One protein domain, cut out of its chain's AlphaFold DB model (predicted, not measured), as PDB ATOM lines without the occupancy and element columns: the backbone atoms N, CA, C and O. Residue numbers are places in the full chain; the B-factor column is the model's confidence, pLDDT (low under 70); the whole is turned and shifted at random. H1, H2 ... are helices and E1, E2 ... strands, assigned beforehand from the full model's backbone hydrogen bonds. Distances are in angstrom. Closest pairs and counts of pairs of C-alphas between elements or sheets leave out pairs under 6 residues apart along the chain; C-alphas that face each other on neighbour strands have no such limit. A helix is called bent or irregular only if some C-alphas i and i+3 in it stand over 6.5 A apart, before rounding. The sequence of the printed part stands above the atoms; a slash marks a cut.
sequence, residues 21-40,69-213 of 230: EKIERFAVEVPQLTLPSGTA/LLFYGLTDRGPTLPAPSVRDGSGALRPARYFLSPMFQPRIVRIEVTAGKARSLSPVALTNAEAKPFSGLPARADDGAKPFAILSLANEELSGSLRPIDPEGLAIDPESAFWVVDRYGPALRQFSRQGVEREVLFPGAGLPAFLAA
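AT A GLANCE: This is residues 21 to 40 and 69 to 213 of the 230 residues of the protein "Esterase-like activity of phytase family protein" of Sutterella faecalis (UniProt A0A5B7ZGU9). Two small sheets, partly face to face with their strands crossed, make a loose sandwich towards one end of the model, and a third sheet with the bent hairpin E2 and E3 makes the other end. Long loops run between these parts, and a short helix, H1, ends the printed part beyond E10. The 165 printed residues hold ten named strands and then one named helix; under half of the residues are in these elements, and the class is mostly strand. The sheets are E7 E8 E9 E10 and E1 E4 E5, both antiparallel, and E2 E3 E6, mixed. The whole is elongated, spanning 59 by 39 by 36 A, yet only just compact, close to loose, with a radius of gyration of the C-alphas of 18.1 A.

HOW THE PARTS SIT: Start at residues 28 to 29, which pair in parallel with residues 118 to 119 of E5, residues 117 to 120. After the cut, E1, residues 69 to 74, is the antiparallel neighbour of E4, residues 107 to 114, with N 71 and O 111 2.9 A apart. E4 and E5 form a hairpin, with N 112 and O 119 2.9 A apart. E2, residues 80 to 87, bends by 56 degrees at residue 84 and forms a hairpin with E3, residues 93 to 99, with N 94 and O 86 2.8 A apart. E6, residues 149 to 151, is parallel to E3, with N 149 and O 95 2.8 A apart. Next come E7, residues 167 to 173, E8, 177 to 182, E9, 187 to 191, and E10, 197 to 203, in a meander, each strand the antiparallel neighbour of the one before. Look at N 171 and O 179, 2.9 A, N 180 and O 189, 2.8 A, and N 190 and O 199, 2.8 A. This strongly twisted sheet and E1 E4 E5 form a sandwich, two sheets face to face, their strands at 62 degrees. The closest C-alphas of E1 and E7 are Leu 74 and Leu 170, 6.7 A apart. H1, residues 209 to 213, only grazes the four-stranded sheet; 0 of 1 O i to N i+4 pairs and 2 of 2 O i to N i+3 pairs are within hydrogen-bond range.

IN THESE COORDINATES: Find C-alpha 69 at (92.664, 51.699, -40.270), where E1 begins. E4 runs 22.5 A, E2 20.0 A, E3 19.1 A and E10 17.9 A. H1, 7.5 A long, ends at C-alpha 213, (114.076, 25.110, -19.616).

THE WHOLE: The C-alphas farthest apart, of Glu 21 and Ser 90, are 61.6 A apart. Residues 41 to 68 are not printed, and C-alphas 40 and 69 are 39.3 A apart across this cut. The links E5 to E6 and E6 to E7 are long. The mean pLDDT of the printed part is 87.1; residues 31 to 40, 142 to 145, 176 and 213 are under 70.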
ATOM      1  N   GLU A  21     105.565  51.256 -50.931       86.31
ATOM      2  CA  GLU A  21     105.095  52.352 -51.790       86.31
ATOM      3  C   GLU A  21     104.989  53.691 -51.044       86.31
ATOM      4  O   GLU A  21     105.144  54.756 -51.641       86.31
ATOM      5  N   LYS A  22     104.726  53.657 -49.730       85.94
ATOM      6  CA  LYS A  22     104.490  54.851 -48.909       85.94
ATOM      7  C   LYS A  22     104.826  54.597 -47.437       85.94
ATOM      8  O   LYS A  22     104.517  53.536 -46.903       85.94
ATOM      9  N   ILE A  23     105.401  55.597 -46.767       86.19
ATOM     10  CA  ILE A  23     105.521  55.646 -45.302       86.19
ATOM     11  C   ILE A  23     104.761  56.863 -44.796       86.19
ATOM     12  O   ILE A  23     105.015  57.990 -45.219       86.19
ATOM     13  N   GLU A  24     103.864  56.637 -43.843       87.38
ATOM     14  CA  GLU A  24     103.155  57.691 -43.128       87.38
ATOM     15  C   GLU A  24     103.527  57.647 -41.651       87.38
ATOM     16  O   GLU A  24     103.703  56.578 -41.064       87.38
ATOM     17  N   ARG A  25     103.673  58.826 -41.047       89.25
ATOM     18  CA  ARG A  25     104.015  58.973 -39.633       89.25
ATOM     19  C   ARG A  25     102.865  59.661 -38.925       89.25
ATOM     20  O   ARG A  25     102.460  60.750 -39.321       89.25
ATOM     21  N   PHE A  26     102.382  59.037 -37.859       88.12
ATOM     22  CA  PHE A  26     101.311  59.573 -37.036       88.12
ATOM     23  C   PHE A  26     101.758  59.631 -35.580       88.12
ATOM     24  O   PHE A  26     102.274  58.651 -35.044       88.12
ATOM     25  N   ALA A  27     101.517  60.765 -34.927       88.31
ATOM     26  CA  ALA A  27     101.509  60.828 -33.474       88.31
ATOM     27  C   ALA A  27     100.124  60.379 -33.000       88.31
ATOM     28  O   ALA A  27      99.117  60.970 -33.393       88.31
ATOM     29  N   VAL A  28     100.060  59.317 -32.195       87.62
ATOM     30  CA  VAL A  28      98.781  58.847 -31.651       87.62
ATOM     31  C   VAL A  28      98.325  59.829 -30.580       87.62
ATOM     32  O   VAL A  28      98.943  59.936 -29.521       87.62
ATOM     33  N   GLU A  29      97.224  60.528 -30.842       88.38
ATOM     34  CA  GLU A  29      96.542  61.327 -29.832       88.38
ATOM     35  C   GLU A  29      95.997  60.386 -28.757       88.38
ATOM     36  O   GLU A  29      95.072  59.610 -29.005       88.38
ATOM     37  N   VAL A  30      96.576  60.437 -27.563       79.06
ATOM     38  CA  VAL A  30      96.072  59.705 -26.402       79.06
ATOM     39  C   VAL A  30      95.278  60.665 -25.520       79.06
ATOM     40  O   VAL A  30      95.759  61.774 -25.269       79.06
ATOM     41  N   PRO A  31      94.080  60.287 -25.023       66.00
ATOM     42  CA  PRO A  31      93.451  61.027 -23.941       66.00
ATOM     43  C   PRO A  31      94.489  61.219 -22.839       66.00
ATOM     44  O   PRO A  31      95.222  60.272 -22.537       66.00
ATOM     45  N   GLN A  32      94.576  62.422 -22.265       54.84
ATOM     46  CA  GLN A  32      95.389  62.655 -21.076       54.84
ATOM     47  C   GLN A  32      94.839  61.774 -19.964       54.84
ATOM     48  O   GLN A  32      93.912  62.122 -19.241       54.84
ATOM     49  N   LEU A  33      95.368  60.564 -19.896       51.19
ATOM     50  CA  LEU A  33      95.017  59.619 -18.880       51.19
ATOM     51  C   LEU A  33      95.988  59.892 -17.759       51.19
ATOM     52  O   LEU A  33      97.148  59.488 -17.808       51.19
ATOM     53  N   THR A  34      95.503  60.672 -16.799       52.38
ATOM     54  CA  THR A  34      96.193  60.960 -15.554       52.38
ATOM     55  C   THR A  34      96.713  59.634 -15.020       52.38
ATOM     56  O   THR A  34      95.931  58.694 -14.831       52.38
ATOM     57  N   LEU A  35      98.034  59.514 -14.825       50.44
ATOM     58  CA  LEU A  35      98.548  58.437 -13.984       50.44
ATOM     59  C   LEU A  35      97.731  58.533 -12.698       50.44
ATOM     60  O   LEU A  35      97.733  59.620 -12.114       50.44
ATOM     61  N   PRO A  36      96.981  57.489 -12.291       49.16
ATOM     62  CA  PRO A  36      96.242  57.567 -11.047       49.16
ATOM     63  C   PRO A  36      97.244  58.028 -10.005       49.16
ATOM     64  O   PRO A  36      98.339  57.453  -9.917       49.16
ATOM     65  N   SER A  37      96.910  59.130  -9.332       42.66
ATOM     66  CA  SER A  37      97.678  59.717  -8.247       42.66
ATOM     67  C   SER A  37      97.714  58.698  -7.115       42.66
ATOM     68  O   SER A  37      97.009  58.783  -6.118       42.66
ATOM     69  N   GLY A  38      98.514  57.652  -7.300       43.97
ATOM     70  CA  GLY A  38      98.940  56.789  -6.230       43.97
ATOM     71  C   GLY A  38      99.756  57.690  -5.334       43.97
ATOM     72  O   GLY A  38     100.840  58.121  -5.717       43.97
ATOM     73  N   THR A  39      99.189  58.046  -4.189       42.97
ATOM     74  CA  THR A  39      99.878  58.751  -3.117       42.97
ATOM     75  C   THR A  39     101.062  57.900  -2.682       42.97
ATOM     76  O   THR A  39     100.942  57.012  -1.846       42.97
ATOM     77  N   ALA A  40     102.198  58.143  -3.312       42.78
ATOM     78  CA  ALA A  40     103.490  57.572  -2.999       42.78
ATOM     79  C   ALA A  40     104.431  58.756  -2.752       42.78
ATOM     80  O   ALA A  40     105.395  58.967  -3.486       42.78
ATOM     81  N   LEU A  69      91.956  52.844 -40.835       96.31
ATOM     82  CA  LEU A  69      92.664  51.699 -40.270       96.31
ATOM     83  C   LEU A  69      92.398  51.597 -38.768       96.31
ATOM     84  O   LEU A  69      92.463  52.584 -38.029       96.31
ATOM     85  N   LEU A  70      92.119  50.383 -38.303       95.12
ATOM     86  CA  LEU A  70      91.907  50.072 -36.896       95.12
ATOM     87  C   LEU A  70      93.026  49.184 -36.378       95.12
ATOM     88  O   LEU A  70      93.326  48.135 -36.948       95.12
ATOM     89  N   PHE A  71      93.572  49.574 -35.234       95.25
ATOM     90  CA  PHE A  71      94.570  48.815 -34.501       95.25
ATOM     91  C   PHE A  71      94.136  48.626 -33.050       95.25
ATOM     92  O   PHE A  71      93.324  49.388 -32.515       95.25
ATOM     93  N   TYR A  72      94.724  47.633 -32.395       95.00
ATOM     94  CA  TYR A  72      94.768  47.551 -30.942       95.00
ATOM     95  C   TYR A  72      96.204  47.755 -30.474       95.00
ATOM     96  O   TYR A  72      97.122  47.119 -30.979       95.00
ATOM     97  N   GLY A  73      96.382  48.654 -29.517       94.81
ATOM     98  CA  GLY A  73      97.597  48.837 -28.748       94.81
ATOM     99  C   GLY A  73      97.470  48.228 -27.355       94.81
ATOM    100  O   GLY A  73      96.371  47.920 -26.880       94.81
ATOM    101  N   LEU A  74      98.604  48.090 -26.686       95.44
ATOM    102  CA  LEU A  74      98.715  47.605 -25.316       95.44
ATOM    103  C   LEU A  74      99.572  48.588 -24.518       95.44
ATOM    104  O   LEU A  74     100.591  49.083 -25.006       95.44
ATOM    105  N   THR A  75      99.145  48.902 -23.297       93.69
ATOM    106  CA  THR A  75      99.990  49.653 -22.367       93.69
ATOM    107  C   THR A  75     100.961  48.705 -21.671       93.69
ATOM    108  O   THR A  75     100.565  47.609 -21.275       93.69
ATOM    109  N   ASP A  76     102.176  49.177 -21.411       91.69
ATOM    110  CA  ASP A  76     103.161  48.494 -20.563       91.69
ATOM    111  C   ASP A  76     102.669  48.404 -19.095       91.69
ATOM    112  O   ASP A  76     101.573  48.849 -18.750       91.69
ATOM    113  N   ARG A  77     103.490  47.904 -18.175       92.00
ATOM    114  CA  ARG A  77     103.250  47.876 -16.721       92.00
ATOM    115  C   ARG A  77     103.346  49.230 -16.007       92.00
ATOM    116  O   ARG A  77     103.301  49.305 -14.781       92.00
ATOM    117  N   GLY A  78     103.473  50.314 -16.761       89.00
ATOM    118  CA  GLY A  78     103.584  51.669 -16.237       89.00
ATOM    119  C   GLY A  78     105.031  52.152 -16.050       89.00
ATOM    120  O   GLY A  78     105.988  51.377 -16.119       89.00
ATOM    121  N   PRO A  79     105.207  53.466 -15.844       86.62
ATOM    122  CA  PRO A  79     106.512  54.116 -15.904       86.62
ATOM    123  C   PRO A  79     107.434  53.718 -14.747       86.62
ATOM    124  O   PRO A  79     107.042  53.742 -13.574       86.62
ATOM    125  N   THR A  80     108.696  53.429 -15.083       88.69
ATOM    126  CA  THR A  80     109.757  53.151 -14.105       88.69
ATOM    127  C   THR A  80     110.995  54.006 -14.337       88.69
ATOM    128  O   THR A  80     111.294  54.357 -15.475       88.69
ATOM    129  N   LEU A  81     111.734  54.298 -13.265       89.06
ATOM    130  CA  LEU A  81     113.040  54.964 -13.319       89.06
ATOM    131  C   LEU A  81     114.100  54.139 -12.576       89.06
ATOM    132  O   LEU A  81     113.761  53.447 -11.609       89.06
ATOM    133  N   PRO A  82     115.383  54.219 -12.977       92.38
ATOM    134  CA  PRO A  82     116.480  53.707 -12.163       92.38
ATOM    135  C   PRO A  82     116.411  54.268 -10.737       92.38
ATOM    136  O   PRO A  82     116.088  55.440 -10.550       92.38
ATOM    137  N   ALA A  83     116.725  53.442  -9.741       91.25
ATOM    138  CA  ALA A  83     116.802  53.863  -8.347       91.25
ATOM    139  C   ALA A  83     118.141  53.429  -7.730       91.25
ATOM    140  O   ALA A  83     118.719  52.427  -8.167       91.25
ATOM    141  N   PRO A  84     118.651  54.162  -6.724       91.56
ATOM    142  CA  PRO A  84     119.807  53.709  -5.962       91.56
ATOM    143  C   PRO A  84     119.493  52.378  -5.273       91.56
ATOM    144  O   PRO A  84     118.363  52.135  -4.857       91.56
ATOM    145  N   SER A  85     120.501  51.517  -5.137       92.88
ATOM    146  CA  SER A  85     120.342  50.263  -4.393       92.88
ATOM    147  C   SER A  85     119.974  50.536  -2.934       92.88
ATOM    148  O   SER A  85     120.453  51.501  -2.337       92.88
ATOM    149  N   VAL A  86     119.156  49.663  -2.353       90.50
ATOM    150  CA  VAL A  86     118.743  49.735  -0.945       90.50
ATOM    151  C   VAL A  86     119.505  48.707  -0.120       90.50
ATOM    152  O   VAL A  86     119.922  47.677  -0.648       90.50
ATOM    153  N   ARG A  87     119.688  48.970   1.176       88.81
ATOM    154  CA  ARG A  87     120.197  47.958   2.110       88.81
ATOM    155  C   ARG A  87     119.039  47.128   2.643       88.81
ATOM    156  O   ARG A  87     118.023  47.693   3.038       88.81
ATOM    157  N   ASP A  88     119.188  45.811   2.650       82.69
ATOM    158  CA  ASP A  88     118.257  44.929   3.354       82.69
ATOM    159  C   ASP A  88     118.561  44.868   4.865       82.69
ATOM    160  O   ASP A  88     119.499  45.501   5.356       82.69
ATOM    161  N   GLY A  89     117.768  44.094   5.614       78.56
ATOM    162  CA  GLY A  89     117.942  43.934   7.062       78.56
ATOM    163  C   GLY A  89     119.271  43.289   7.486       78.56
ATOM    164  O   GLY A  89     119.651  43.413   8.647       78.56
ATOM    165  N   SER A  90     119.995  42.641   6.566       83.00
ATOM    166  CA  SER A  90     121.348  42.106   6.786       83.00
ATOM    167  C   SER A  90     122.456  43.117   6.463       83.00
ATOM    168  O   SER A  90     123.630  42.871   6.734       83.00
ATOM    169  N   GLY A  91     122.097  44.268   5.886       84.44
ATOM    170  CA  GLY A  91     123.026  45.299   5.433       84.44
ATOM    171  C   GLY A  91     123.548  45.094   4.009       84.44
ATOM    172  O   GLY A  91     124.295  45.955   3.524       84.44
ATOM    173  N   ALA A  92     123.148  44.018   3.325       87.19
ATOM    174  CA  ALA A  92     123.520  43.751   1.940       87.19
ATOM    175  C   ALA A  92     122.801  44.711   0.980       87.19
ATOM    176  O   ALA A  92     121.668  45.131   1.220       87.19
ATOM    177  N   LEU A  93     123.479  45.088  -0.109       90.69
ATOM    178  CA  LEU A  93     122.898  45.945  -1.140       90.69
ATOM    179  C   LEU A  93     122.036  45.124  -2.094       90.69
ATOM    180  O   LEU A  93     122.481  44.117  -2.643       90.69
ATOM    181  N   ARG A  94     120.830  45.621  -2.352       89.19
ATOM    182  CA  ARG A  94     119.878  45.062  -3.307       89.19
ATOM    183  C   ARG A  94     119.529  46.115  -4.364       89.19
ATOM    184  O   ARG A  94     119.234  47.255  -3.991       89.19
ATOM    185  N   PRO A  95     119.527  45.762  -5.666       92.06
ATOM    186  CA  PRO A  95     119.080  46.667  -6.722       92.06
ATOM    187  C   PRO A  95     117.671  47.196  -6.444       92.06
ATOM    188  O   PRO A  95     116.864  46.503  -5.829       92.06
ATOM    189  N   ALA A  96     117.347  48.394  -6.926       92.69
ATOM    190  CA  ALA A  96     116.025  48.984  -6.752       92.69
ATOM    191  C   ALA A  96     115.533  49.662  -8.031       92.69
ATOM    192  O   ALA A  96     116.313  50.004  -8.924       92.69
ATOM    193  N   ARG A  97     114.218  49.876  -8.111       94.00
ATOM    194  CA  ARG A  97     113.576  50.585  -9.218       94.00
ATOM    195  C   ARG A  97     112.389  51.399  -8.717       94.00
ATOM    196  O   ARG A  97     111.560  50.866  -7.980       94.00
ATOM    197  N   TYR A  98     112.279  52.653  -9.154       91.81
ATOM    198  CA  TYR A  98     111.096  53.467  -8.880       91.81
ATOM    199  C   TYR A  98     109.948  53.069  -9.802       91.81
ATOM    200  O   TYR A  98     110.152  52.892 -11.004       91.81
ATOM    201  N   PHE A  99     108.742  52.988  -9.244       90.56
ATOM    202  CA  PHE A  99     107.482  52.877  -9.976       90.56
ATOM    203  C   PHE A  99     106.703  54.169  -9.777       90.56
ATOM    204  O   PHE A  99     106.251  54.474  -8.675       90.56
ATOM    205  N   LEU A 100     106.566  54.942 -10.850       85.25
ATOM    206  CA  LEU A 100     106.043  56.311 -10.784       85.25
ATOM    207  C   LEU A 100     104.516  56.329 -10.661       85.25
ATOM    208  O   LEU A 100     103.944  57.299 -10.178       85.25
ATOM    209  N   SER A 101     103.861  55.239 -11.062       83.88
ATOM    210  CA  SER A 101     102.445  55.004 -10.804       83.88
ATOM    211  C   SER A 101     102.245  53.582 -10.282       83.88
ATOM    212  O   SER A 101     101.968  52.663 -11.052       83.88
ATOM    213  N   PRO A 102     102.391  53.364  -8.965       85.69
ATOM    214  CA  PRO A 102     102.216  52.041  -8.365       85.69
ATOM    215  C   PRO A 102     100.810  51.451  -8.562       85.69
ATOM    216  O   PRO A 102     100.625  50.237  -8.537       85.69
ATOM    217  N   MET A 103      99.815  52.311  -8.792       86.12
ATOM    218  CA  MET A 103      98.428  51.925  -9.059       86.12
ATOM    219  C   MET A 103      98.129  51.744 -10.554       86.12
ATOM    220  O   MET A 103      96.964  51.606 -10.927       86.12
ATOM    221  N   PHE A 104      99.146  51.767 -11.422       88.94
ATOM    222  CA  PHE A 104      98.941  51.610 -12.855       88.94
ATOM    223  C   PHE A 104      98.338  50.237 -13.169       88.94
ATOM    224  O   PHE A 104      98.919  49.189 -12.871       88.94
ATOM    225  N   GLN A 105      97.159  50.270 -13.785       92.94
ATOM    226  CA  GLN A 105      96.460  49.103 -14.299       92.94
ATOM    227  C   GLN A 105      96.632  49.070 -15.819       92.94
ATOM    228  O   GLN A 105      96.113  49.977 -16.485       92.94
ATOM    229  N   PRO A 106      97.313  48.049 -16.367       94.81
ATOM    230  CA  PRO A 106      97.489  47.927 -17.805       94.81
ATOM    231  C   PRO A 106      96.174  47.753 -18.565       94.81
ATOM    232  O   PRO A 106      95.170  47.276 -18.021       94.81
ATOM    233  N   ARG A 107      96.170  48.197 -19.823       94.62
ATOM    234  CA  ARG A 107      94.978  48.326 -20.662       94.62
ATOM    235  C   ARG A 107      95.264  47.982 -22.116       94.62
ATOM    236  O   ARG A 107      96.353  48.240 -22.623       94.62
ATOM    237  N   ILE A 108      94.237  47.488 -22.796       95.25
ATOM    238  CA  ILE A 108      94.191  47.357 -24.255       95.25
ATOM    239  C   ILE A 108      93.492  48.590 -24.816       95.25
ATOM    240  O   ILE A 108      92.471  49.028 -24.285       95.25
ATOM    241  N   VAL A 109      94.031  49.176 -25.880       93.75
ATOM    242  CA  VAL A 109      93.565  50.463 -26.406       93.75
ATOM    243  C   VAL A 109      93.262  50.339 -27.888       93.75
ATOM    244  O   VAL A 109      94.124  49.938 -28.656       93.75
ATOM    245  N   ARG A 110      92.054  50.701 -28.329       93.62
ATOM    246  CA  ARG A 110      91.765  50.779 -29.769       93.62
ATOM    247  C   ARG A 110      92.353  52.069 -30.332       93.62
ATOM    248  O   ARG A 110      92.185  53.127 -29.730       93.62
ATOM    249  N   ILE A 111      93.013  51.986 -31.477       95.00
ATOM    250  CA  ILE A 111      93.601  53.120 -32.189       95.00
ATOM    251  C   ILE A 111      92.934  53.197 -33.558       95.00
ATOM    252  O   ILE A 111      92.844  52.194 -34.266       95.00
ATOM    253  N   GLU A 112      92.435  54.378 -33.911       95.88
ATOM    254  CA  GLU A 112      91.903  54.663 -35.243       95.88
ATOM    255  C   GLU A 112      92.869  55.587 -35.973       95.88
ATOM    256  O   GLU A 112      93.265  56.621 -35.427       95.88
ATOM    257  N   VAL A 113      93.228  55.213 -37.197       96.31
ATOM    258  CA  VAL A 113      94.061  56.012 -38.093       96.31
ATOM    259  C   VAL A 113      93.223  56.387 -39.308       96.31
ATOM    260  O   VAL A 113      92.762  55.525 -40.052       96.31
ATOM    261  N   THR A 114      93.013  57.684 -39.480       94.44
ATOM    262  CA  THR A 114      92.393  58.301 -40.656       94.44
ATOM    263  C   THR A 114      93.450  59.105 -41.413       94.44
ATOM    264  O   THR A 114      94.576  59.270 -40.936       94.44
ATOM    265  N   ALA A 115      93.092  59.680 -42.564       89.56
ATOM    266  CA  ALA A 115      93.984  60.582 -43.288       89.56
ATOM    267  C   ALA A 115      94.525  61.693 -42.361       89.56
ATOM    268  O   ALA A 115      93.760  62.464 -41.780       89.56
ATOM    269  N   GLY A 116      95.848  61.729 -42.185       87.12
ATOM    270  CA  GLY A 116      96.559  62.726 -41.377       87.12
ATOM    271  C   GLY A 116      96.379  62.655 -39.853       87.12
ATOM    272  O   GLY A 116      96.931  63.507 -39.162       87.12
ATOM    273  N   LYS A 117      95.641  61.680 -39.297       93.50
ATOM    274  CA  LYS A 117      95.352  61.635 -37.854       93.50
ATOM    275  C   LYS A 117      95.310  60.215 -37.301       93.50
ATOM    276  O   LYS A 117      94.631  59.354 -37.847       93.50
ATOM    277  N   ALA A 118      95.957  60.006 -36.158       94.06
ATOM    278  CA  ALA A 118      95.788  58.808 -35.343       94.06
ATOM    279  C   ALA A 118      95.289  59.200 -33.956       94.06
ATOM    280  O   ALA A 118      95.829  60.111 -33.329       94.06
ATOM    281  N   ARG A 119      94.272  58.504 -33.455       92.69
ATOM    282  CA  ARG A 119      93.727  58.737 -32.115       92.69
ATOM    283  C   ARG A 119      93.480  57.423 -31.409       92.69
ATOM    284  O   ARG A 119      92.990  56.466 -32.013       92.69
ATOM    285  N   SER A 120      93.778  57.386 -30.124       90.31
ATOM    286  CA  SER A 120      93.359  56.290 -29.275       90.31
ATOM    287  C   SER A 120      91.946  56.535 -28.750       90.31
ATOM    288  O   SER A 120      91.439  57.658 -28.684       90.31
ATOM    289  N   LEU A 121      91.264  55.442 -28.447       88.12
ATOM    290  CA  LEU A 121      89.898  55.429 -27.950       88.12
ATOM    291  C   LEU A 121      89.862  54.958 -26.506       88.12
ATOM    292  O   LEU A 121      90.893  54.618 -25.928       88.12
ATOM    293  N   SER A 122      88.655  54.907 -25.940       83.19
ATOM    294  CA  SER A 122      88.416  54.409 -24.589       83.19
ATOM    295  C   SER A 122      89.140  53.076 -24.358       83.19
ATOM    296  O   SER A 122      88.831  52.086 -25.028       83.19
ATOM    297  N   PRO A 123      90.121  53.048 -23.441       89.38
ATOM    298  CA  PRO A 123      90.906  51.858 -23.183       89.38
ATOM    299  C   PRO A 123      90.120  50.870 -22.319       89.38
ATOM    300  O   PRO A 123      89.309  51.256 -21.476       89.38
ATOM    301  N   VAL A 124      90.416  49.590 -22.494       92.56
ATOM    302  CA  VAL A 124      89.834  48.474 -21.753       92.56
ATOM    303  C   VAL A 124      90.845  47.994 -20.720       92.56
ATOM    304  O   VAL A 124      91.944  47.569 -21.071       92.56
ATOM    305  N   ALA A 125      90.493  48.087 -19.441       95.06
ATOM    306  CA  ALA A 125      91.387  47.725 -18.350       95.06
ATOM    307  C   ALA A 125      91.455  46.206 -18.139       95.06
ATOM    308  O   ALA A 125      90.436  45.523 -18.218       95.06
ATOM    309  N   LEU A 126      92.646  45.681 -17.839       97.06
ATOM    310  CA  LEU A 126      92.834  44.249 -17.610       97.06
ATOM    311  C   LEU A 126      92.389  43.846 -16.201       97.06
ATOM    312  O   LEU A 126      92.837  44.412 -15.196       97.06
ATOM    313  N   THR A 127      91.532  42.836 -16.122       98.06
ATOM    314  CA  THR A 127      90.979  42.273 -14.886       98.06
ATOM    315  C   THR A 127      91.002  40.752 -14.934       98.06
ATOM    316  O   THR A 127      91.021  40.157 -16.010       98.06
ATOM    317  N   ASN A 128      91.010  40.110 -13.772       96.56
ATOM    318  CA  ASN A 128      90.816  38.666 -13.689       96.56
ATOM    319  C   ASN A 128      89.319  38.294 -13.776       96.56
ATOM    320  O   ASN A 128      88.456  39.171 -13.860       96.56
ATOM    321  N   ALA A 129      89.006  36.997 -13.718       95.19
ATOM    322  CA  ALA A 129      87.634  36.491 -13.799       95.19
ATOM    323  C   ALA A 129      86.695  37.046 -12.704       95.19
ATOM    324  O   ALA A 129      85.500  37.205 -12.948       95.19
ATOM    325  N   GLU A 130      87.220  37.419 -11.531       96.56
ATOM    326  CA  GLU A 130      86.461  38.044 -10.433       96.56
ATOM    327  C   GLU A 130      86.421  39.584 -10.510       96.56
ATOM    328  O   GLU A 130      86.169  40.258  -9.505       96.56
ATOM    329  N   ALA A 131      86.707  40.158 -11.685       95.62
ATOM    330  CA  ALA A 131      86.758  41.599 -11.946       95.62
ATOM    331  C   ALA A 131      87.759  42.371 -11.061       95.62
ATOM    332  O   ALA A 131      87.645  43.586 -10.874       95.62
ATOM    333  N   LYS A 132      88.767  41.693 -10.502       97.06
ATOM    334  CA  LYS A 132      89.849  42.345  -9.759       97.06
ATOM    335  C   LYS A 132      90.894  42.880 -10.736       97.06
ATOM    336  O   LYS A 132      91.294  42.163 -11.654       97.06
ATOM    337  N   PRO A 133      91.383  44.115 -10.534       96.81
ATOM    338  CA  PRO A 133      92.346  44.721 -11.438       96.81
ATOM    339  C   PRO A 133      93.694  44.005 -11.361       96.81
ATOM    340  O   PRO A 133      94.165  43.661 -10.264       96.81
ATOM    341  N   PHE A 134      94.318  43.826 -12.524       96.38
ATOM    342  CA  PHE A 134      95.755  43.591 -12.609       96.38
ATOM    343  C   PHE A 134      96.527  44.869 -12.267       96.38
ATOM    344  O   PHE A 134      96.011  45.982 -12.376       96.38
ATOM    345  N   SER A 135      97.777  44.709 -11.848       94.81
ATOM    346  CA  SER A 135      98.690  45.808 -11.544       94.81
ATOM    347  C   SER A 135      99.996  45.602 -12.290       94.81
ATOM    348  O   SER A 135     100.493  44.480 -12.376       94.81
ATOM    349  N   GLY A 136     100.575  46.698 -12.768       93.31
ATOM    350  CA  GLY A 136     101.916  46.694 -13.338       93.31
ATOM    351  C   GLY A 136     103.051  46.552 -12.313       93.31
ATOM    352  O   GLY A 136     104.222  46.469 -12.681       93.31
ATOM    353  N   LEU A 137     102.750  46.512 -11.011       93.25
ATOM    354  CA  LEU A 137     103.768  46.196 -10.011       93.25
ATOM    355  C   LEU A 137     104.169  44.712 -10.092       93.25
ATOM    356  O   LEU A 137     103.296  43.860 -10.266       93.25
ATOM    357  N   PRO A 138     105.455  44.380  -9.859       92.50
ATOM    358  CA  PRO A 138     105.896  42.999  -9.723       92.50
ATOM    359  C   PRO A 138     105.168  42.263  -8.598       92.50
ATOM    360  O   PRO A 138     104.629  42.876  -7.667       92.50
ATOM    361  N   ALA A 139     105.229  40.932  -8.659       90.00
ATOM    362  CA  ALA A 139     104.638  40.053  -7.661       90.00
ATOM    363  C   ALA A 139     105.048  40.448  -6.240       90.00
ATOM    364  O   ALA A 139     106.207  40.792  -5.961       90.00
ATOM    365  N   ARG A 140     104.093  40.371  -5.316       87.19
ATOM    366  CA  ARG A 140     104.394  40.335  -3.893       87.19
ATOM    367  C   ARG A 140     105.232  39.090  -3.598       87.19
ATOM    368  O   ARG A 140     104.935  38.015  -4.101       87.19
ATOM    369  N   ALA A 141     106.292  39.268  -2.820       75.50
ATOM    370  CA  ALA A 141     107.120  38.175  -2.335       75.50
ATOM    371  C   ALA A 141     107.265  38.389  -0.835       75.50
ATOM    372  O   ALA A 141     107.805  39.415  -0.416       75.50
ATOM    373  N   ASP A 142     106.710  37.470  -0.054       61.59
ATOM    374  CA  ASP A 142     106.752  37.540   1.407       61.59
ATOM    375  C   ASP A 142     108.085  37.002   1.967       61.59
ATOM    376  O   ASP A 142     108.403  37.235   3.128       61.59
ATOM    377  N   ASP A 143     108.894  36.337   1.136       58.19
ATOM    378  CA  ASP A 143     110.183  35.716   1.478       58.19
ATOM    379  C   ASP A 143     111.416  36.557   1.081       58.19
ATOM    380  O   ASP A 143     112.552  36.123   1.261       58.19
ATOM    381  N   GLY A 144     111.214  37.758   0.529       52.97
ATOM    382  CA  GLY A 144     112.300  38.653   0.116       52.97
ATOM    383  C   GLY A 144     112.976  38.303  -1.218       52.97
ATOM    384  O   GLY A 144     113.876  39.032  -1.634       52.97
ATOM    385  N   ALA A 145     112.528  37.276  -1.949       60.94
ATOM    386  CA  ALA A 145     113.137  36.810  -3.204       60.94
ATOM    387  C   ALA A 145     112.836  37.695  -4.436       60.94
ATOM    388  O   ALA A 145     112.693  37.208  -5.562       60.94
ATOM    389  N   LYS A 146     112.722  39.017  -4.261       70.12
ATOM    390  CA  LYS A 146     112.543  39.944  -5.388       70.12
ATOM    391  C   LYS A 146     113.900  40.233  -6.039       70.12
ATOM    392  O   LYS A 146     114.848  40.552  -5.322       70.12
ATOM    393  N   PRO A 147     113.995  40.257  -7.383       72.25
ATOM    394  CA  PRO A 147     115.234  40.632  -8.070       72.25
ATOM    395  C   PRO A 147     115.648  42.091  -7.807       72.25
ATOM    396  O   PRO A 147     116.798  42.455  -8.034       72.25
ATOM    397  N   PHE A 148     114.717  42.934  -7.347       87.75
ATOM    398  CA  PHE A 148     114.964  44.319  -6.950       87.75
ATOM    399  C   PHE A 148     113.899  44.824  -5.963       87.75
ATOM    400  O   PHE A 148     112.784  44.298  -5.908       87.75
ATOM    401  N   ALA A 149     114.227  45.869  -5.205       90.75
ATOM    402  CA  ALA A 149     113.284  46.629  -4.393       90.75
ATOM    403  C   ALA A 149     112.355  47.476  -5.267       90.75
ATOM    404  O   ALA A 149     112.795  48.133  -6.216       90.75
ATOM    405  N   ILE A 150     111.066  47.462  -4.939       91.81
ATOM    406  CA  ILE A 150     110.030  48.233  -5.631       91.81
ATOM    407  C   ILE A 150     109.850  49.523  -4.843       91.81
ATOM    408  O   ILE A 150     109.314  49.476  -3.741       91.81
ATOM    409  N   LEU A 151     110.301  50.654  -5.375       91.38
ATOM    410  CA  LEU A 151     110.257  51.921  -4.649       91.38
ATOM    411  C   LEU A 151     109.166  52.851  -5.175       91.38
ATOM    412  O   LEU A 151     108.942  52.981  -6.379       91.38
ATOM    413  N   SER A 152     108.518  53.521  -4.234       88.12
ATOM    414  CA  SER A 152     107.661  54.683  -4.445       88.12
ATOM    415  C   SER A 152     108.527  55.946  -4.630       88.12
ATOM    416  O   SER A 152     109.700  55.956  -4.253       88.12
ATOM    417  N   LEU A 153     107.975  57.033  -5.186       83.50
ATOM    418  CA  LEU A 153     108.702  58.311  -5.299       83.50
ATOM    419  C   LEU A 153     109.003  58.961  -3.936       83.50
ATOM    420  O   LEU A 153     109.873  59.823  -3.846       83.50
ATOM    421  N   ALA A 154     108.343  58.513  -2.866       84.00
ATOM    422  CA  ALA A 154     108.662  58.876  -1.487       84.00
ATOM    423  C   ALA A 154     109.856  58.110  -0.903       84.00
ATOM    424  O   ALA A 154     110.180  58.317   0.263       84.00
ATOM    425  N   ASN A 155     110.490  57.222  -1.679       86.44
ATOM    426  CA  ASN A 155     111.480  56.246  -1.209       86.44
ATOM    427  C   ASN A 155     110.911  55.177  -0.266       86.44
ATOM    428  O   ASN A 155     111.647  54.572   0.510       86.44
ATOM    429  N   GLU A 156     109.608  54.914  -0.337       88.69
ATOM    430  CA  GLU A 156     108.993  53.815   0.407       88.69
ATOM    431  C   GLU A 156     109.133  52.516  -0.387       88.69
ATOM    432  O   GLU A 156     108.812  52.475  -1.580       88.69
ATOM    433  N   GLU A 157     109.584  51.442   0.264       89.69
ATOM    434  CA  GLU A 157     109.562  50.117  -0.350       89.69
ATOM    435  C   GLU A 157     108.140  49.545  -0.336       89.69
ATOM    436  O   GLU A 157     107.491  49.420   0.702       89.69
ATOM    437  N   LEU A 158     107.651  49.189  -1.520       90.00
ATOM    438  CA  LEU A 158     106.318  48.658  -1.745       90.00
ATOM    439  C   LEU A 158     106.333  47.129  -1.727       90.00
ATOM    440  O   LEU A 158     107.195  46.479  -2.323       90.00
ATOM    441  N   SER A 159     105.296  46.537  -1.133       89.12
ATOM    442  CA  SER A 159     105.165  45.074  -1.055       89.12
ATOM    443  C   SER A 159     104.979  44.389  -2.419       89.12
ATOM    444  O   SER A 159     105.271  43.201  -2.543       89.12
ATOM    445  N   GLY A 160     104.579  45.115  -3.469       90.81
ATOM    446  CA  GLY A 160     104.236  44.569  -4.790       90.81
ATOM    447  C   GLY A 160     102.749  44.226  -4.920       90.81
ATOM    448  O   GLY A 160     101.932  44.660  -4.110       90.81
ATOM    449  N   SER A 161     102.389  43.461  -5.951       91.62
ATOM    450  CA  SER A 161     100.997  43.121  -6.274       91.62
ATOM    451  C   SER A 161     100.684  41.635  -6.098       91.62
ATOM    452  O   SER A 161     101.506  40.770  -6.387       91.62
ATOM    453  N   LEU A 162      99.448  41.339  -5.688       91.75
ATOM    454  CA  LEU A 162      98.878  39.986  -5.713       91.75
ATOM    455  C   LEU A 162      98.453  39.542  -7.124       91.75
ATOM    456  O   LEU A 162      98.232  38.360  -7.355       91.75
ATOM    457  N   ARG A 163      98.305  40.487  -8.056       93.19
ATOM    458  CA  ARG A 163      97.937  40.255  -9.463       93.19
ATOM    459  C   ARG A 163      98.879  41.054 -10.366       93.19
ATOM    460  O   ARG A 163      98.467  42.082 -10.910       93.19
ATOM    461  N   PRO A 164     100.164  40.677 -10.420       94.12
ATOM    462  CA  PRO A 164     101.143  41.347 -11.262       94.12
ATOM    463  C   PRO A 164     100.913  40.987 -12.734       94.12
ATOM    464  O   PRO A 164     100.526  39.858 -13.038       94.12
ATOM    465  N   ILE A 165     101.181  41.923 -13.638       95.00
ATOM    466  CA  ILE A 165     101.320  41.651 -15.073       95.00
ATOM    467  C   ILE A 165     102.342  42.620 -15.680       95.00
ATOM    468  O   ILE A 165     102.328  43.810 -15.359       95.00
ATOM    469  N   ASP A 166     103.224  42.110 -16.541       94.75
ATOM    470  CA  ASP A 166     104.191  42.893 -17.327       94.75
ATOM    471  C   ASP A 166     103.924  42.676 -18.825       94.75
ATOM    472  O   ASP A 166     104.502  41.756 -19.410       94.75
ATOM    473  N   PRO A 167     102.961  43.410 -19.423       95.50
ATOM    474  CA  PRO A 167     102.507  43.152 -20.784       95.50
ATOM    475  C   PRO A 167     103.505  43.658 -21.832       95.50
ATOM    476  O   PRO A 167     103.782  44.852 -21.896       95.50
ATOM    477  N   GLU A 168     103.974  42.766 -22.705       93.94
ATOM    478  CA  GLU A 168     105.027  43.066 -23.703       93.94
ATOM    479  C   GLU A 168     104.635  42.658 -25.138       93.94
ATOM    480  O   GLU A 168     105.387  42.847 -26.091       93.94
ATOM    481  N   GLY A 169     103.455  42.062 -25.320       94.81
ATOM    482  CA  GLY A 169     103.006  41.558 -26.616       94.81
ATOM    483  C   GLY A 169     101.494  41.410 -26.680       94.81
ATOM    484  O   GLY A 169     100.876  41.049 -25.680       94.81
ATOM    485  N   LEU A 170     100.919  41.679 -27.852       96.50
ATOM    486  CA  LEU A 170      99.491  41.601 -28.133       96.50
ATOM    487  C   LEU A 170      99.253  40.877 -29.462       96.50
ATOM    488  O   LEU A 170      99.823  41.245 -30.487       96.50
ATOM    489  N   ALA A 171      98.353  39.901 -29.453       96.56
ATOM    490  CA  ALA A 171      97.770  39.322 -30.656       96.56
ATOM    491  C   ALA A 171      96.244  39.345 -30.551       96.56
ATOM    492  O   ALA A 171      95.686  39.220 -29.460       96.56
ATOM    493  N   ILE A 172      95.570  39.519 -31.686       95.19
ATOM    494  CA  ILE A 172      94.109  39.477 -31.755       95.19
ATOM    495  C   ILE A 172      93.689  38.031 -31.988       95.19
ATOM    496  O   ILE A 172      94.149  37.388 -32.927       95.19
ATOM    497  N   ASP A 173      92.786  37.553 -31.146       91.06
ATOM    498  CA  ASP A 173      92.089  36.289 -31.315       91.06
ATOM    499  C   ASP A 173      90.652  36.586 -31.791       91.06
ATOM    500  O   ASP A 173      89.903  37.281 -31.093       91.06
ATOM    501  N   PRO A 174      90.240  36.116 -32.980       85.44
ATOM    502  CA  PRO A 174      88.879  36.318 -33.469       85.44
ATOM    503  C   PRO A 174      87.793  35.744 -32.545       85.44
ATOM    504  O   PRO A 174      86.707  36.325 -32.467       85.44
ATOM    505  N   GLU A 175      88.084  34.651 -31.836       77.31
ATOM    506  CA  GLU A 175      87.139  33.897 -31.003       77.31
ATOM    507  C   GLU A 175      87.117  34.399 -29.556       77.31
ATOM    508  O   GLU A 175      86.051  34.549 -28.957       77.31
ATOM    509  N   SER A 176      88.290  34.700 -28.996       69.44
ATOM    510  CA  SER A 176      88.454  35.016 -27.569       69.44
ATOM    511  C   SER A 176      88.883  36.459 -27.269       69.44
ATOM    512  O   SER A 176      88.886  36.864 -26.109       69.44
ATOM    513  N   ALA A 177      89.119  37.253 -28.320       87.88
ATOM    514  CA  ALA A 177      89.567  38.647 -28.385       87.88
ATOM    515  C   ALA A 177      91.078  38.892 -28.395       87.88
ATOM    516  O   ALA A 177      91.568  39.429 -29.390       87.88
ATOM    517  N   PHE A 178      91.811  38.586 -27.321       96.19
ATOM    518  CA  PHE A 178      93.216  38.995 -27.208       96.19
ATOM    519  C   PHE A 178      94.089  37.963 -26.503       96.19
ATOM    520  O   PHE A 178      93.742  37.476 -25.430       96.19
ATOM    521  N   TRP A 179      95.283  37.738 -27.044       97.12
ATOM    522  CA  TRP A 179      96.394  37.103 -26.342       97.12
ATOM    523  C   TRP A 179      97.421  38.155 -25.944       97.12
ATOM    524  O   TRP A 179      97.835  38.972 -26.769       97.12
ATOM    525  N   VAL A 180      97.843  38.118 -24.683       96.62
ATOM    526  CA  VAL A 180      98.832  39.027 -24.101       96.62
ATOM    527  C   VAL A 180     100.025  38.233 -23.581       96.62
ATOM    528  O   VAL A 180      99.857  37.231 -22.887       96.62
ATOM    529  N   VAL A 181     101.236  38.694 -23.892       95.50
ATOM    530  CA  VAL A 181     102.481  38.147 -23.331       95.50
ATOM    531  C   VAL A 181     102.765  38.823 -21.993       95.50
ATOM    532  O   VAL A 181     102.926  40.040 -21.956       95.50
ATOM    533  N   ASP A 182     102.857  38.043 -20.914       94.06
ATOM    534  CA  ASP A 182     103.250  38.509 -19.577       94.06
ATOM    535  C   ASP A 182     104.706  38.136 -19.294       94.06
ATOM    536  O   ASP A 182     105.062  36.957 -19.300       94.06
ATOM    537  N   ARG A 183     105.552  39.131 -19.025       90.44
ATOM    538  CA  ARG A 183     106.979  38.951 -18.744       90.44
ATOM    539  C   ARG A 183     107.284  38.616 -17.282       90.44
ATOM    540  O   ARG A 183     108.336  38.027 -17.027       90.44
ATOM    541  N   TYR A 184     106.406  38.933 -16.323       88.62
ATOM    542  CA  TYR A 184     106.685  38.689 -14.900       88.62
ATOM    543  C   TYR A 184     106.649  37.214 -14.526       88.62
ATOM    544  O   TYR A 184     107.576  36.711 -13.891       88.62
ATOM    545  N   GLY A 185     105.588  36.517 -14.913       78.19
ATOM    546  CA  GLY A 185     105.540  35.064 -14.879       78.19
ATOM    547  C   GLY A 185     105.430  34.599 -16.314       78.19
ATOM    548  O   GLY A 185     104.287  34.459 -16.730       78.19
ATOM    549  N   PRO A 186     106.552  34.416 -17.053       83.62
ATOM    550  CA  PRO A 186     106.551  34.255 -18.504       83.62
ATOM    551  C   PRO A 186     105.392  33.375 -18.964       83.62
ATOM    552  O   PRO A 186     105.420  32.172 -18.717       83.62
ATOM    553  N   ALA A 187     104.358  33.977 -19.548       91.88
ATOM    554  CA  ALA A 187     103.094  33.313 -19.854       91.88
ATOM    555  C   ALA A 187     102.375  34.000 -21.015       91.88
ATOM    556  O   ALA A 187     102.635  35.164 -21.329       91.88
ATOM    557  N   LEU A 188     101.437  33.274 -21.617       95.19
ATOM    558  CA  LEU A 188     100.406  33.846 -22.475       95.19
ATOM    559  C   LEU A 188      99.101  33.911 -21.688       95.19
ATOM    560  O   LEU A 188      98.677  32.913 -21.109       95.19
ATOM    561  N   ARG A 189      98.469  35.078 -21.668       96.19
ATOM    562  CA  ARG A 189      97.180  35.311 -21.012       96.19
ATOM    563  C   ARG A 189      96.143  35.673 -22.060       96.19
ATOM    564  O   ARG A 189      96.367  36.591 -22.847       96.19
ATOM    565  N   GLN A 190      95.022  34.969 -22.064       96.69
ATOM    566  CA  GLN A 190      93.895  35.269 -22.935       96.69
ATOM    567  C   GLN A 190      92.939  36.227 -22.223       96.69
ATOM    568  O   GLN A 190      92.533  35.976 -21.086       96.69
ATOM    569  N   PHE A 191      92.542  37.301 -22.896       97.19
ATOM    570  CA  PHE A 191      91.591  38.288 -22.401       97.19
ATOM    571  C   PHE A 191      90.443  38.466 -23.382       97.19
ATOM    572  O   PHE A 191      90.662  38.619 -24.578       97.19
ATOM    573  N   SER A 192      89.226  38.551 -22.847       96.56
ATOM    574  CA  SER A 192      88.034  38.946 -23.609       96.56
ATOM    575  C   SER A 192      88.101  40.388 -24.127       96.56
ATOM    576  O   SER A 192      88.929  41.188 -23.689       96.56
ATOM    577  N   ARG A 193      87.158  40.775 -25.005       93.44
ATOM    578  CA  ARG A 193      87.056  42.152 -25.539       93.44
ATOM    579  C   ARG A 193      86.893  43.209 -24.442       93.44
ATOM    580  O   ARG A 193      87.224  44.368 -24.662       93.44
ATOM    581  N   GLN A 194      86.382  42.802 -23.281       95.06
ATOM    582  CA  GLN A 194      86.174  43.626 -22.092       95.06
ATOM    583  C   GLN A 194      87.357  43.571 -21.111       95.06
ATOM    584  O   GLN A 194      87.263  44.135 -20.025       95.06
ATOM    585  N   GLY A 195      88.467  42.920 -21.472       96.19
ATOM    586  CA  GLY A 195      89.682  42.876 -20.658       96.19
ATOM    587  C   GLY A 195      89.605  41.916 -19.474       96.19
ATOM    588  O   GLY A 195      90.397  42.039 -18.548       96.19
ATOM    589  N   VAL A 196      88.662  40.971 -19.479       97.62
ATOM    590  CA  VAL A 196      88.554  39.922 -18.449       97.62
ATOM    591  C   VAL A 196      89.384  38.711 -18.864       97.62
ATOM    592  O   VAL A 196      89.168  38.197 -19.968       97.62
ATOM    593  N   GLU A 197      90.298  38.273 -17.997       97.06
ATOM    594  CA  GLU A 197      91.134  37.081 -18.181       97.06
ATOM    595  C   GLU A 197      90.269  35.821 -18.304       97.06
ATOM    596  O   GLU A 197      89.296  35.636 -17.567       97.06
ATOM    597  N   ARG A 198      90.623  34.966 -19.262       95.56
ATOM    598  CA  ARG A 198      89.932  33.706 -19.562       95.56
ATOM    599  C   ARG A 198      90.822  32.497 -19.343       95.56
ATOM    600  O   ARG A 198      90.369  31.507 -18.783       95.56
ATOM    601  N   GLU A 199      92.075  32.600 -19.761       94.25
ATOM    602  CA  GLU A 199      93.023  31.494 -19.741       94.25
ATOM    603  C   GLU A 199      94.439  32.015 -19.509       94.25
ATOM    604  O   GLU A 199      94.783  33.125 -19.922       94.25
ATOM    605  N   VAL A 200      95.268  31.191 -18.866       94.44
ATOM    606  CA  VAL A 200      96.699  31.447 -18.709       94.44
ATOM    607  C   VAL A 200      97.478  30.195 -19.082       94.44
ATOM    608  O   VAL A 200      97.283  29.132 -18.495       94.44
ATOM    609  N   LEU A 201      98.394  30.341 -20.035       94.44
ATOM    610  CA  LEU A 201      99.290  29.291 -20.494       94.44
ATOM    611  C   LEU A 201     100.714  29.604 -20.038       94.44
ATOM    612  O   LEU A 201     101.301  30.618 -20.420       94.44
ATOM    613  N   PHE A 202     101.296  28.700 -19.261       91.06
ATOM    614  CA  PHE A 202     102.677  28.791 -18.799       91.06
ATOM    615  C   PHE A 202     103.583  27.824 -19.580       91.06
ATOM    616  O   PHE A 202     103.145  26.754 -20.014       91.06
ATOM    617  N   PRO A 203     104.886  28.120 -19.713       88.94
ATOM    618  CA  PRO A 203     105.889  27.154 -20.142       88.94
ATOM    619  C   PRO A 203     105.816  25.856 -19.327       88.94
ATOM    620  O   PRO A 203     106.037  25.857 -18.116       88.94
ATOM    621  N   GLY A 204     105.511  24.736 -19.991       87.38
ATOM    622  CA  GLY A 204     105.344  23.428 -19.351       87.38
ATOM    623  C   GLY A 204     103.988  23.188 -18.678       87.38
ATOM    624  O   GLY A 204     103.793  22.113 -18.117       87.38
ATOM    625  N   ALA A 205     103.057  24.140 -18.744       87.38
ATOM    626  CA  ALA A 205     101.660  23.976 -18.347       87.38
ATOM    627  C   ALA A 205     100.766  24.778 -19.307       87.38
ATOM    628  O   ALA A 205     100.540  25.969 -19.117       87.38
ATOM    629  N   GLY A 206     100.313  24.128 -20.381       89.38
ATOM    630  CA  GLY A 206      99.595  24.765 -21.491       89.38
ATOM    631  C   GLY A 206     100.502  25.117 -22.677       89.38
ATOM    632  O   GLY A 206     100.117  24.888 -23.818       89.38
ATOM    633  N   LEU A 207     101.741  25.571 -22.434       88.88
ATOM    634  CA  LEU A 207     102.761  25.751 -23.481       88.88
ATOM    635  C   LEU A 207     103.780  24.597 -23.506       88.88
ATOM    636  O   LEU A 207     104.003  23.954 -22.473       88.88
ATOM    637  N   PRO A 208     104.474  24.363 -24.642       88.94
ATOM    638  CA  PRO A 208     105.478  23.309 -24.760       88.94
ATOM    639  C   PRO A 208     106.530  23.320 -23.643       88.94
ATOM    640  O   PRO A 208     107.101  24.358 -23.299       88.94
ATOM    641  N   ALA A 209     106.841  22.135 -23.113       83.50
ATOM    642  CA  ALA A 209     107.725  21.977 -21.959       83.50
ATOM    643  C   ALA A 209     109.156  22.490 -22.187       83.50
ATOM    644  O   ALA A 209     109.795  22.953 -21.243       83.50
ATOM    645  N   PHE A 210     109.656  22.474 -23.428       82.56
ATOM    646  CA  PHE A 210     111.001  22.973 -23.733       82.56
ATOM    647  C   PHE A 210     111.159  24.476 -23.440       82.56
ATOM    648  O   PHE A 210     112.265  24.932 -23.153       82.56
ATOM    649  N   LEU A 211     110.065  25.247 -23.436       78.56
ATOM    650  CA  LEU A 211     110.084  26.667 -23.078       78.56
ATOM    651  C   LEU A 211     110.367  26.888 -21.585       78.56
ATOM    652  O   LEU A 211     110.874  27.943 -21.208       78.56
ATOM    653  N   ALA A 212     110.089  25.899 -20.727       71.94
ATOM    654  CA  ALA A 212     110.333  25.997 -19.288       71.94
ATOM    655  C   ALA A 212     111.828  25.916 -18.932       71.94
ATOM    656  O   ALA A 212     112.236  26.405 -17.877       71.94
ATOM    657  N   ALA A 213     112.643  25.326 -19.813       64.44
ATOM    658  CA  ALA A 213     114.076  25.110 -19.616       64.44
ATOM    659  C   ALA A 213     114.946  26.348 -19.921       64.44
ATOM    660  O   ALA A 213     116.168  26.282 -19.785       64.44
TER     661      ALA A 213